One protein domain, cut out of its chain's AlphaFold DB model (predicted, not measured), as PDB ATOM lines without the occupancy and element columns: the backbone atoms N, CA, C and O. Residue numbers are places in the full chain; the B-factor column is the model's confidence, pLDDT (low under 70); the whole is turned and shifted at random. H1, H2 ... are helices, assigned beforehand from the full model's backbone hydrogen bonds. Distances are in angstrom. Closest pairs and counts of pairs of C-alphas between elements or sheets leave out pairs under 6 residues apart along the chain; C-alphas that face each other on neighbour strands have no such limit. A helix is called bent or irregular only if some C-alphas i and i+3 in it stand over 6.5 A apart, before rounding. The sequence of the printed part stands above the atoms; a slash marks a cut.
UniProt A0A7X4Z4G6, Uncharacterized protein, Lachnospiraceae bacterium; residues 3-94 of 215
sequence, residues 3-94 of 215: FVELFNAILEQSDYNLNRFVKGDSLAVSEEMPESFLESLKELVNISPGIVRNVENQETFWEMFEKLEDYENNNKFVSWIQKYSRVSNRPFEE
ATOM      1  N   PHE A   3      72.870  93.309  90.256       87.12
ATOM      2  CA  PHE A   3      72.627  93.872  88.921       87.12
ATOM      3  C   PHE A   3      71.201  94.390  88.717       87.12
ATOM      4  O   PHE A   3      71.019  95.506  88.254       87.12
ATOM      5  N   VAL A   4      70.199  93.582  89.068       87.19
ATOM      6  CA  VAL A   4      68.779  93.937  88.913       87.19
ATOM      7  C   VAL A   4      68.403  95.048  89.888       87.19
ATOM      8  O   VAL A   4      67.660  95.946  89.524       87.19
ATOM      9  N   GLU A   5      68.961  95.029  91.099       89.06
ATOM     10  CA  GLU A   5      68.771  96.105  92.081       89.06
ATOM     11  C   GLU A   5      69.303  97.445  91.555       89.06
ATOM     12  O   GLU A   5      68.581  98.438  91.580       89.06
ATOM     13  N   LEU A   6      70.522  97.467  91.002       92.00
ATOM     14  CA  LEU A   6      71.096  98.669  90.389       92.00
ATOM     15  C   LEU A   6      70.323  99.111  89.143       92.00
ATOM     16  O   LEU A   6      70.114 100.306  88.956       92.00
ATOM     17  N   PHE A   7      69.882  98.163  88.312       92.56
ATOM     18  CA  PHE A   7      69.071  98.452  87.131       92.56
ATOM     19  C   PHE A   7      67.733  99.102  87.513       92.56
ATOM     20  O   PHE A   7      67.373 100.136  86.960       92.56
ATOM     21  N   ASN A   8      67.036  98.563  88.513       90.25
ATOM     22  CA  ASN A   8      65.785  99.141  89.003       90.25
ATOM     23  C   ASN A   8      66.009 100.517  89.646       90.25
ATOM     24  O   ASN A   8      65.251 101.445  89.386       90.25
ATOM     25  N   ALA A   9      67.096 100.687  90.407       91.56
ATOM     26  CA  ALA A   9      67.433 101.976  91.007       91.56
ATOM     27  C   ALA A   9      67.664 103.072  89.954       91.56
ATOM     28  O   ALA A   9      67.245 104.214  90.157       91.56
ATOM     29  N   ILE A  10      68.320 102.758  88.829       94.00
ATOM     30  CA  ILE A  10      68.497 103.736  87.744       94.00
ATOM     31  C   ILE A  10      67.212 103.950  86.939       94.00
ATOM     32  O   ILE A  10      66.989 105.069  86.482       94.00
ATOM     33  N   LEU A  11      66.360 102.926  86.789       93.00
ATOM     34  CA  LEU A  11      65.051 103.063  86.147       93.00
ATOM     35  C   LEU A  11      64.190 104.074  86.901       93.00
ATOM     36  O   LEU A  11      63.765 105.064  86.305       93.00
ATOM     37  N   GLU A  12      64.019 103.877  88.208       92.19
ATOM     38  CA  GLU A  12      63.222 104.748  89.078       92.19
ATOM     39  C   GLU A  12      63.721 106.198  89.044       92.19
ATOM     40  O   GLU A  12      62.938 107.127  88.859       92.19
ATOM     41  N   GLN A  13      65.040 106.400  89.127       90.88
ATOM     42  CA  GLN A  13      65.662 107.729  89.060       90.88
ATOM     43  C   GLN A  13      65.585 108.384  87.668       90.88
ATOM     44  O   GLN A  13      65.894 109.566  87.527       90.88
ATOM     45  N   SER A  14      65.207 107.631  86.633       90.19
ATOM     46  CA  SER A  14      65.108 108.105  85.247       90.19
ATOM     47  C   SER A  14      63.677 108.282  84.743       90.19
ATOM     48  O   SER A  14      63.481 108.454  83.538       90.19
ATOM     49  N   ASP A  15      62.690 108.219  85.640       91.19
ATOM     50  CA  ASP A  15      61.267 108.175  85.288       91.19
ATOM     51  C   ASP A  15      60.955 107.021  84.316       91.19
ATOM     52  O   ASP A  15      60.167 107.172  83.380       91.19
ATOM     53  N   TYR A  16      61.618 105.874  84.517       92.62
ATOM     54  CA  TYR A  16      61.468 104.655  83.712       92.62
ATOM     55  C   TYR A  16      61.757 104.860  82.213       92.62
ATOM     56  O   TYR A  16      61.171 104.200  81.354       92.62
ATOM     57  N   ASN A  17      62.654 105.794  81.880       93.50
ATOM     58  CA  ASN A  17      63.038 106.100  80.504       93.50
ATOM     59  C   ASN A  17      64.551 106.290  80.370       93.50
ATOM     60  O   ASN A  17      65.059 107.402  80.202       93.50
ATOM     61  N   LEU A  18      65.287 105.181  80.382       94.69
ATOM     62  CA  LEU A  18      66.735 105.174  80.178       94.69
ATOM     63  C   LEU A  18      67.128 105.417  78.715       94.69
ATOM     64  O   LEU A  18      68.243 105.868  78.441       94.69
ATOM     65  N   ASN A  19      66.217 105.191  77.760       95.06
ATOM     66  CA  ASN A  19      66.468 105.455  76.342       95.06
ATOM     67  C   ASN A  19      66.858 106.913  76.067       95.06
ATOM     68  O   ASN A  19      67.587 107.172  75.104       95.06
ATOM     69  N   ARG A  20      66.420 107.862  76.907       92.75
ATOM     70  CA  ARG A  20      66.767 109.289  76.782       92.75
ATOM     71  C   ARG A  20      68.279 109.544  76.810       92.75
ATOM     72  O   ARG A  20      68.749 110.487  76.168       92.75
ATOM     73  N   PHE A  21      69.030 108.669  77.481       93.75
ATOM     74  CA  PHE A  21      70.481 108.775  77.642       93.75
ATOM     75  C   PHE A  21      71.283 108.110  76.520       93.75
ATOM     76  O   PHE A  21      72.482 108.347  76.412       93.75
ATOM     77  N   VAL A  22      70.663 107.293  75.663       93.69
ATOM     78  CA  VAL A  22      71.383 106.569  74.605       93.69
ATOM     79  C   VAL A  22      71.496 107.434  73.348       93.69
ATOM     80  O   VAL A  22      70.489 107.841  72.761       93.69
ATOM     81  N   LYS A  23      72.729 107.701  72.899       91.56
ATOM     82  CA  LYS A  23      73.050 108.467  71.683       91.56
ATOM     83  C   LYS A  23      73.897 107.615  70.736       91.56
ATOM     84  O   LYS A  23      75.122 107.686  70.719       91.56
ATOM     85  N   GLY A  24      73.230 106.793  69.927       86.25
ATOM     86  CA  GLY A  24      73.915 105.825  69.069       86.25
ATOM     87  C   GLY A  24      74.631 104.771  69.916       86.25
ATOM     88  O   GLY A  24      73.975 104.029  70.638       86.25
ATOM     89  N   ASP A  25      75.963 104.736  69.844       83.88
ATOM     90  CA  ASP A  25      76.804 103.779  70.577       83.88
ATOM     91  C   ASP A  25      77.313 104.303  71.937       83.88
ATOM     92  O   ASP A  25      78.048 103.600  72.635       83.88
ATOM     93  N   SER A  26      76.931 105.518  72.341       87.50
ATOM     94  CA  SER A  26      77.352 106.131  73.606       87.50
ATOM     95  C   SER A  26      76.184 106.426  74.548       87.50
ATOM     96  O   SER A  26      75.025 106.530  74.138       87.50
ATOM     97  N   LEU A  27      76.518 106.588  75.832       91.12
ATOM     98  CA  LEU A  27      75.641 107.202  76.822       91.12
ATOM     99  C   LEU A  27      76.000 108.679  76.978       91.12
ATOM    100  O   LEU A  27      77.166 109.023  77.167       91.12
ATOM    101  N   ALA A  28      74.986 109.535  76.929       89.75
ATOM    102  CA  ALA A  28      75.078 110.952  77.234       89.75
ATOM    103  C   ALA A  28      74.119 111.259  78.386       89.75
ATOM    104  O   ALA A  28      72.901 111.292  78.203       89.75
ATOM    105  N   VAL A  29      74.684 111.457  79.574       86.06
ATOM    106  CA  VAL A  29      73.940 111.829  80.779       86.06
ATOM    107  C   VAL A  29      74.156 113.320  81.024       86.06
ATOM    108  O   VAL A  29      75.297 113.777  80.990       86.06
ATOM    109  N   SER A  30      73.077 114.081  81.211       77.94
ATOM    110  CA  SER A  30      73.165 115.500  81.568       77.94
ATOM    111  C   SER A  30      73.656 115.672  83.007       77.94
ATOM    112  O   SER A  30      73.427 114.814  83.859       77.94
ATOM    113  N   GLU A  31      74.295 116.809  83.294       64.75
ATOM    114  CA  GLU A  31      74.740 117.176  84.651       64.75
ATOM    115  C   GLU A  31      73.575 117.378  85.637       64.75
ATOM    116  O   GLU A  31      73.782 117.404  86.843       64.75
ATOM    117  N   GLU A  32      72.342 117.487  85.136       80.38
ATOM    118  CA  GLU A  32      71.122 117.667  85.934       80.38
ATOM    119  C   GLU A  32      70.663 116.388  86.654       80.38
ATOM    120  O   GLU A  32      69.766 116.444  87.495       80.38
ATOM    121  N   MET A  33      71.249 115.228  86.335       87.00
ATOM    122  CA  MET A  33      70.917 113.981  87.023       87.00
ATOM    123  C   MET A  33      71.504 113.955  88.443       87.00
ATOM    124  O   MET A  33      72.641 114.386  88.639       87.00
ATOM    125  N   PRO A  34      70.787 113.383  89.430       88.06
ATOM    126  CA  PRO A  34      71.316 113.213  90.779       88.06
ATOM    127  C   PRO A  34      72.646 112.451  90.797       88.06
ATOM    128  O   PRO A  34      72.843 111.501  90.037       88.06
ATOM    129  N   GLU A  35      73.541 112.804  91.719       88.44
ATOM    130  CA  GLU A  35      74.822 112.105  91.899       88.44
ATOM    131  C   GLU A  35      74.622 110.601  92.154       88.44
ATOM    132  O   GLU A  35      75.304 109.772  91.551       88.44
ATOM    133  N   SER A  36      73.590 110.240  92.922       89.62
ATOM    134  CA  SER A  36      73.186 108.850  93.177       89.62
ATOM    135  C   SER A  36      72.867 108.059  91.903       89.62
ATOM    136  O   SER A  36      73.143 106.856  91.830       89.62
ATOM    137  N   PHE A  37      72.312 108.717  90.879       91.75
ATOM    138  CA  PHE A  37      72.038 108.090  89.587       91.75
ATOM    139  C   PHE A  37      73.350 107.787  88.870       91.75
ATOM    140  O   PHE A  37      73.544 106.681  88.368       91.75
ATOM    141  N   LEU A  38      74.271 108.755  88.850       91.19
ATOM    142  CA  LEU A  38      75.577 108.599  88.213       91.19
ATOM    143  C   LEU A  38      76.410 107.507  88.886       91.19
ATOM    144  O   LEU A  38      77.060 106.728  88.189       91.19
ATOM    145  N   GLU A  39      76.389 107.428  90.216       91.62
ATOM    146  CA  GLU A  39      77.054 106.367  90.977       91.62
ATOM    147  C   GLU A  39      76.474 104.990  90.645       91.62
ATOM    148  O   GLU A  39      77.221 104.088  90.259       91.62
ATOM    149  N   SER A  40      75.145 104.855  90.690       93.31
ATOM    150  CA  SER A  40      74.449 103.597  90.380       93.31
ATOM    151  C   SER A  40      74.694 103.152  88.937       93.31
ATOM    152  O   SER A  40      74.953 101.977  88.677       93.31
ATOM    153  N   LEU A  41      74.674 104.093  87.986       93.75
ATOM    154  CA  LEU A  41      74.958 103.827  86.578       93.75
ATOM    155  C   LEU A  41      76.407 103.369  86.377       93.75
ATOM    156  O   LEU A  41      76.644 102.373  85.694       93.75
ATOM    157  N   LYS A  42      77.379 104.068  86.977       92.38
ATOM    158  CA  LYS A  42      78.795 103.673  86.923       92.38
ATOM    159  C   LYS A  42      78.989 102.280  87.503       92.38
ATOM    160  O   LYS A  42      79.681 101.460  86.902       92.38
ATOM    161  N   GLU A  43      78.374 101.998  88.646       94.38
ATOM    162  CA  GLU A  43      78.469 100.690  89.281       94.38
ATOM    163  C   GLU A  43      77.852  99.593  88.408       94.38
ATOM    164  O   GLU A  43      78.513  98.585  88.157       94.38
ATOM    165  N   LEU A  44      76.648  99.812  87.868       94.69
ATOM    166  CA  LEU A  44      75.984  98.881  86.956       94.69
ATOM    167  C   LEU A  44      76.865  98.567  85.740       94.69
ATOM    168  O   LEU A  44      77.093  97.397  85.420       94.69
ATOM    169  N   VAL A  45      77.400  99.604  85.088       93.25
ATOM    170  CA  VAL A  45      78.293  99.464  83.930       93.25
ATOM    171  C   VAL A  45      79.538  98.666  84.308       93.25
ATOM    172  O   VAL A  45      79.899  97.740  83.582       93.25
ATOM    173  N   ASN A  46      80.153  98.954  85.457       91.56
ATOM    174  CA  ASN A  46      81.368  98.284  85.921       91.56
ATOM    175  C   ASN A  46      81.158  96.795  86.225       91.56
ATOM    176  O   ASN A  46      82.017  95.978  85.887       91.56
ATOM    177  N   ILE A  47      80.034  96.420  86.841       92.00
ATOM    178  CA  ILE A  47      79.769  95.017  87.193       92.00
ATOM    179  C   ILE A  47      79.189  94.207  86.026       92.00
ATOM    180  O   ILE A  47      79.301  92.978  86.027       92.00
ATOM    181  N   SER A  48      78.589  94.872  85.029       92.44
ATOM    182  CA  SER A  48      77.876  94.216  83.924       92.44
ATOM    183  C   SER A  48      78.684  93.124  83.210       92.44
ATOM    184  O   SER A  48      78.161  92.015  83.081       92.44
ATOM    185  N   PRO A  49      79.964  93.324  82.815       91.31
ATOM    186  CA  PRO A  49      80.671  92.317  82.033       91.31
ATOM    187  C   PRO A  49      80.932  91.056  82.858       91.31
ATOM    188  O   PRO A  49      80.764  89.949  82.352       91.31
ATOM    189  N   GLY A  50      81.288  91.214  84.137       89.44
ATOM    190  CA  GLY A  50      81.555  90.096  85.044       89.44
ATOM    191  C   GLY A  50      80.310  89.259  85.328       89.44
ATOM    192  O   GLY A  50      80.394  88.036  85.368       89.44
ATOM    193  N   ILE A  51      79.148  89.899  85.465       90.31
ATOM    194  CA  ILE A  51      77.878  89.191  85.666       90.31
ATOM    195  C   ILE A  51      77.505  88.418  84.406       90.31
ATOM    196  O   ILE A  51      77.337  87.206  84.475       90.31
ATOM    197  N   VAL A  52      77.489  89.082  83.249       89.25
ATOM    198  CA  VAL A  52      77.143  88.458  81.961       89.25
ATOM    199  C   VAL A  52      78.075  87.289  81.624       89.25
ATOM    200  O   VAL A  52      77.629  86.282  81.082       89.25
ATOM    201  N   ARG A  53      79.360  87.383  81.987       88.19
ATOM    202  CA  ARG A  53      80.358  86.318  81.783       88.19
ATOM    203  C   ARG A  53      80.053  85.040  82.569       88.19
ATOM    204  O   ARG A  53      80.385  83.960  82.098       88.19
ATOM    205  N   ASN A  54      79.465  85.170  83.757       87.25
ATOM    206  CA  ASN A  54      79.231  84.060  84.685       87.25
ATOM    207  C   ASN A  54      77.807  83.492  84.607       87.25
ATOM    208  O   ASN A  54      77.494  82.519  85.289       87.25
ATOM    209  N   VAL A  55      76.938  84.102  83.804       89.38
ATOM    210  CA  VAL A  55      75.593  83.596  83.542       89.38
ATOM    211  C   VAL A  55      75.681  82.389  82.605       89.38
ATOM    212  O   VAL A  55      76.258  82.484  81.523       89.38
ATOM    213  N   GLU A  56      75.066  81.269  82.997       84.38
ATOM    214  CA  GLU A  56      75.040  80.034  82.195       84.38
ATOM    215  C   GLU A  56      74.314  80.217  80.856       84.38
ATOM    216  O   GLU A  56      74.795  79.760  79.820       84.38
ATOM    217  N   ASN A  57      73.169  80.910  80.870       88.38
ATOM    218  CA  ASN A  57      72.381  81.211  79.679       88.38
ATOM    219  C   ASN A  57      72.191  82.726  79.522       88.38
ATOM    220  O   ASN A  57      71.289  83.326  80.112       88.38
ATOM    221  N   GLN A  58      73.071  83.344  78.732       88.00
ATOM    222  CA  GLN A  58      73.021  84.783  78.475       88.00
ATOM    223  C   GLN A  58      71.742  85.198  77.741       88.00
ATOM    224  O   GLN A  58      71.245  86.287  78.001       88.00
ATOM    225  N   GLU A  59      71.198  84.357  76.858       87.94
ATOM    226  CA  GLU A  59      69.963  84.647  76.119       87.94
ATOM    227  C   GLU A  59      68.793  84.824  77.093       87.94
ATOM    228  O   GLU A  59      68.220  85.908  77.171       87.94
ATOM    229  N   THR A  60      68.561  83.839  77.965       88.94
ATOM    230  CA  THR A  60      67.519  83.916  79.004       88.94
ATOM    231  C   THR A  60      67.735  85.076  79.981       88.94
ATOM    232  O   THR A  60      66.771  85.671  80.466       88.94
ATOM    233  N   PHE A  61      68.990  85.426  80.280       91.19
ATOM    234  CA  PHE A  61      69.295  86.588  81.115       91.19
ATOM    235  C   PHE A  61      68.879  87.905  80.459       91.19
ATOM    236  O   PHE A  61      68.398  88.785  81.160       91.19
ATOM    237  N   TRP A  62      69.026  88.061  79.143       91.56
ATOM    238  CA  TRP A  62      68.589  89.281  78.457       91.56
ATOM    239  C   TRP A  62      67.077  89.309  78.213       91.56
ATOM    240  O   TRP A  62      66.456  90.352  78.410       91.56
ATOM    241  N   GLU A  63      66.468  88.160  77.906       90.75
ATOM    242  CA  GLU A  63      65.010  88.007  77.756       90.75
ATOM    243  C   GLU A  63      64.229  88.420  79.013       90.75
ATOM    244  O   GLU A  63      63.048  88.761  78.938       90.75
ATOM    245  N   MET A  64      64.855  88.401  80.196       89.94
ATOM    246  CA  MET A  64      64.187  88.853  81.419       89.94
ATOM    247  C   MET A  64      63.823  90.343  81.371       89.94
ATOM    248  O   MET A  64      62.818  90.734  81.960       89.94
ATOM    249  N   PHE A  65      64.612  91.163  80.668       89.62
ATOM    250  CA  PHE A  65      64.368  92.601  80.542       89.62
ATOM    251  C   PHE A  65      63.246  92.903  79.547       89.62
ATOM    252  O   PHE A  65      62.545  93.894  79.710       89.62
ATOM    253  N   GLU A  66      63.023  92.026  78.568       89.12
ATOM    254  CA  GLU A  66      61.928  92.146  77.591       89.12
ATOM    255  C   GLU A  66      60.544  91.970  78.231       89.12
ATOM    256  O   GLU A  66      59.531  92.362  77.659       89.12
ATOM    257  N   LYS A  67      60.494  91.395  79.438       89.12
ATOM    258  CA  LYS A  67      59.262  91.177  80.211       89.12
ATOM    259  C   LYS A  67      58.880  92.366  81.098       89.12
ATOM    260  O   LYS A  67      57.874  92.281  81.799       89.12
ATOM    261  N   LEU A  68      59.683  93.428  81.115       87.50
ATOM    262  CA  LEU A  68      59.395  94.637  81.884       87.50
ATOM    263  C   LEU A  68      58.275  95.444  81.216       87.50
ATOM    264  O   LEU A  68      58.263  95.601  79.996       87.50
ATOM    265  N   GLU A  69      57.344  95.978  82.011       88.94
ATOM    266  CA  GLU A  69      56.208  96.765  81.497       88.94
ATOM    267  C   GLU A  69      56.663  98.021  80.734       88.94
ATOM    268  O   GLU A  69      56.021  98.454  79.779       88.94
ATOM    269  N   ASP A  70      57.803  98.582  81.124       88.69
ATOM    270  CA  ASP A  70      58.437  99.771  80.568       88.69
ATOM    271  C   ASP A  70      59.546  99.450  79.548       88.69
ATOM    272  O   ASP A  70      60.337 100.329  79.193       88.69
ATOM    273  N   TYR A  71      59.623  98.215  79.034       91.19
ATOM    274  CA  TYR A  71      60.696  97.785  78.127       91.19
ATOM    275  C   TYR A  71      60.875  98.702  76.906       91.19
ATOM    276  O   TYR A  71      62.005  99.051  76.563       91.19
ATOM    277  N   GLU A  72      59.796  99.182  76.283       93.06
ATOM    278  CA  GLU A  72      59.876 100.083  75.119       93.06
ATOM    279  C   GLU A  72      60.624 101.398  75.412       93.06
ATOM    280  O   GLU A  72      61.298 101.951  74.538       93.06
ATOM    281  N   ASN A  73      60.582 101.877  76.658       95.06
ATOM    282  CA  ASN A  73      61.295 103.080  77.092       95.06
ATOM    283  C   ASN A  73      62.752 102.807  77.503       95.06
ATOM    284  O   ASN A  73      63.504 103.748  77.767       95.06
ATOM    285  N   ASN A  74      63.176 101.540  77.519       94.88
ATOM    286  CA  ASN A  74      64.479 101.116  78.039       94.88
ATOM    287  C   ASN A  74      65.253 100.165  77.109       94.88
ATOM    288  O   ASN A  74      66.431  99.892  77.344       94.88
ATOM    289  N   ASN A  75      64.637  99.690  76.026       94.94
ATOM    290  CA  ASN A  75      65.206  98.717  75.094       94.94
ATOM    291  C   ASN A  75      66.555  99.147  74.483       94.94
ATOM    292  O   ASN A  75      67.463  98.323  74.359       94.94
ATOM    293  N   LYS A  76      66.747 100.432  74.155       95.38
ATOM    294  CA  LYS A  76      68.028 100.945  73.634       95.38
ATOM    295  C   LYS A  76      69.107 100.883  74.702       95.38
ATOM    296  O   LYS A  76      70.247 100.557  74.388       95.38
ATOM    297  N   PHE A  77      68.758 101.186  75.949       95.38
ATOM    298  CA  PHE A  77      69.699 101.117  77.061       95.38
ATOM    299  C   PHE A  77      70.087  99.668  77.384       95.38
ATOM    300  O   PHE A  77      71.273  99.371  77.522       95.38
ATOM    301  N   VAL A  78      69.116  98.748  77.407       94.38
ATOM    302  CA  VAL A  78      69.364  97.303  77.567       94.38
ATOM    303  C   VAL A  78      70.277  96.784  76.451       94.38
ATOM    304  O   VAL A  78      71.300  96.160  76.732       94.38
ATOM    305  N   SER A  79      69.972  97.114  75.191       94.31
ATOM    306  CA  SER A  79      70.807  96.752  74.038       94.31
ATOM    307  C   SER A  79      72.221  97.340  74.135       94.31
ATOM    308  O   SER A  79      73.211  96.667  73.827       94.31
ATOM    309  N   TRP A  80      72.339  98.580  74.616       95.56
ATOM    310  CA  TRP A  80      73.624  99.231  74.829       95.56
ATOM    311  C   TRP A  80      74.465  98.508  75.891       95.56
ATOM    312  O   TRP A  80      75.622  98.182  75.610       95.56
ATOM    313  N   ILE A  81      73.899  98.175  77.062       94.62
ATOM    314  CA  ILE A  81      74.613  97.405  78.098       94.62
ATOM    315  C   ILE A  81      75.007  96.030  77.560       94.62
ATOM    316  O   ILE A  81      76.154  95.620  77.728       94.62
ATOM    317  N   GLN A  82      74.104  95.334  76.867       93.50
ATOM    318  CA  GLN A  82      74.390  94.030  76.272       93.50
ATOM    319  C   GLN A  82      75.592  94.096  75.317       93.50
ATOM    320  O   GLN A  82      76.531  93.296  75.423       93.50
ATOM    321  N   LYS A  83      75.612  95.081  74.408       92.81
ATOM    322  CA  LYS A  83      76.732  95.314  73.486       92.81
ATOM    323  C   LYS A  83      78.013  95.665  74.243       92.81
ATOM    324  O   LYS A  83      79.067  95.110  73.928       92.81
ATOM    325  N   TYR A  84      77.930  96.535  75.247       93.00
ATOM    326  CA  TYR A  84      79.063  96.922  76.085       93.00
ATOM    327  C   TYR A  84      79.673  95.718  76.817       93.00
ATOM    328  O   TYR A  84      80.885  95.503  76.731       93.00
ATOM    329  N   SER A  85      78.856  94.892  77.478       92.69
ATOM    330  CA  SER A  85      79.315  93.697  78.193       92.69
ATOM    331  C   SER A  85      79.961  92.690  77.242       92.69
ATOM    332  O   SER A  85      81.030  92.165  77.550       92.69
ATOM    333  N   ARG A  86      79.379  92.475  76.054       90.88
ATOM    334  CA  ARG A  86      79.954  91.599  75.021       90.88
ATOM    335  C   ARG A  86      81.319  92.096  74.544       90.88
ATOM    336  O   ARG A  86      82.274  91.328  74.492       90.88
ATOM    337  N   VAL A  87      81.434  93.382  74.210       91.56
ATOM    338  CA  VAL A  87      82.712  93.977  73.783       91.56
ATOM    339  C   VAL A  87      83.752  93.900  74.904       91.56
ATOM    340  O   VAL A  87      84.902  93.563  74.638       91.56
ATOM    341  N   SER A  88      83.340  94.146  76.147       90.56
ATOM    342  CA  SER A  88      84.207  94.096  77.330       90.56
ATOM    343  C   SER A  88      84.686  92.682  77.672       90.56
ATOM    344  O   SER A  88      85.794  92.521  78.176       90.56
ATOM    345  N   ASN A  89      83.881  91.653  77.393       92.25
ATOM    346  CA  ASN A  89      84.238  90.249  77.625       92.25
ATOM    347  C   ASN A  89      85.027  89.618  76.471       92.25
ATOM    348  O   ASN A  89      85.717  88.624  76.680       92.25
ATOM    349  N   ARG A  90      85.004  90.214  75.274       92.31
ATOM    350  CA  ARG A  90      85.733  89.708  74.106       92.31
ATOM    351  C   ARG A  90      87.224  89.417  74.365       92.31
ATOM    352  O   ARG A  90      87.682  88.375  73.907       92.31
ATOM    353  N   PRO A  91      88.007  90.258  75.075       93.00
ATOM    354  CA  PRO A  91      89.402  89.939  75.386       93.00
ATOM    355  C   PRO A  91      89.563  88.654  76.206       93.00
ATOM    356  O   PRO A  91      90.490  87.888  75.955       93.00
ATOM    357  N   PHE A  92      88.651  88.404  77.146       92.75
ATOM    358  CA  PHE A  92      88.624  87.188  77.956       92.75
ATOM    359  C   PHE A  92      88.317  85.956  77.094       92.75
ATOM    360  O   PHE A  92      89.016  84.950  77.177       92.75
ATOM    361  N   GLU A  93      87.314  86.051  76.218       92.00
ATOM    362  CA  GLU A  93      86.947  84.984  75.276       92.00
ATOM    363  C   GLU A  93      88.086  84.676  74.291       92.00
ATOM    364  O   GLU A  93      88.440  83.516  74.087       92.00
ATOM    365  N   GLU A  94      88.709  85.710  73.712       93.25
ATOM    366  CA  GLU A  94      89.848  85.555  72.800       93.25
ATOM    367  C   GLU A  94      91.062  84.925  73.504       93.25
ATOM    368  O   GLU A  94      91.814  84.193  72.865       93.25
TER     369      GLU A  94
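This is residues 3 to 94 of the 215 residues of an uncharacterized protein of Lachnospiraceae bacterium (UniProt A0A7X4Z4G6). Two long helices, H3 and H5, cross at a steep angle, the later part of H3 over the middle part of H5. Each has a shorter helix running the opposite way beside it: H1 packs alongside H3, and H4 runs more loosely beside residues 75 to 82 of H5. The small H2 packs on the beginning of H5 at residues 75 to 77, and from there a loop of residues 22 to 34 leads round to the beginning of H3. The printed part has 92 residues with five named helices, H1 to H5 in order, and no named strand, and the class is all helix. It is compact, with a radius of gyration of the C-alphas of 12.9 A and spans of 39 by 26 by 24 A.

Begin with H1, residues 3 to 13, and look for H3, residues 35 to 54. These two touch, at a shallow tilt of 28 degrees and opposite ways, and the closest C-alphas are those of Ile 10 and Phe 37, 5.9 A apart. After H1 comes H2, residues 18 to 21, which is close to H1 but not clearly touching it, with the C-alphas of Leu 11 and Leu 18 closest at 6.6 A. H2 touches H5, residues 75 to 94, at residues 75 to 77 of H5 alone, and there the C-alphas of Asn 19 and Phe 77 are closest at 5.5 A. H3 touches H5 with residues 45 to 53 alone, against residues 81 to 89 of H5, at a steep tilt of 48 degrees, the same way. Their closest C-alphas, those of Pro 49 and Ser 85, are 4.3 A apart. Next is H4, residues 58 to 66, close to H3 but not clearly touching it, with the C-alphas of Val 52 and Gln 58 closest at 6.5 A. H4 and H5 form a helical hairpin at a shallow tilt of 12 degrees, opposite ways; they only just touch, with 3 pairs of C-alphas within 8 A, the closest being those of Phe 65 and Val 78 at 7.5 A. H5 is the hub, touching three other helices. The helix packing is mostly aligned, but only just, with 2 of 3 tilts shallow. H1 is apart from H4 and H5. In the backbone, every O i to N i+4 pair of H1 is within hydrogen-bond range, against 14 of 16 in H3, 3 of 5 in H4 and 14 of 16 in H5; H2 is too short for such a pair.

Find C-alpha 3 at (72.627, 93.872, 88.921); from there H1 runs 15.5 A to C-alpha 13. H2 covers 5.8 A from Leu 18 to Phe 21. Residues 22 to 23 then pair with residues 26 to 27, antiparallel. H3 starts at C-alpha 35, at (74.822, 112.105, 91.899), and covers 29.3 A. It has a kink of 37 degrees near residue 47 and is irregular, with C-alphas 46 and 49 at 7.2 A. H4 covers 13.3 A from Gln 58 to Glu 66. H5 covers 28.0 A from Asn 75 to C-alpha 94, at (89.848, 85.555, 72.800). It has a kink of 31 degrees near residue 88 and is irregular, but only just: C-alphas 88 and 91 are 6.9 A apart.

The two C-alphas farthest apart are those of Glu 32 and Glu 94, at 39.4 A. The printed part has no cut. The link from H2 to H3 is long, with 13 residues; H1 to H2 and H3 to H4 are tight, and H4 to H5 is short. The mean pLDDT of the printed part is 90.7, and residue 31 alone is under 70.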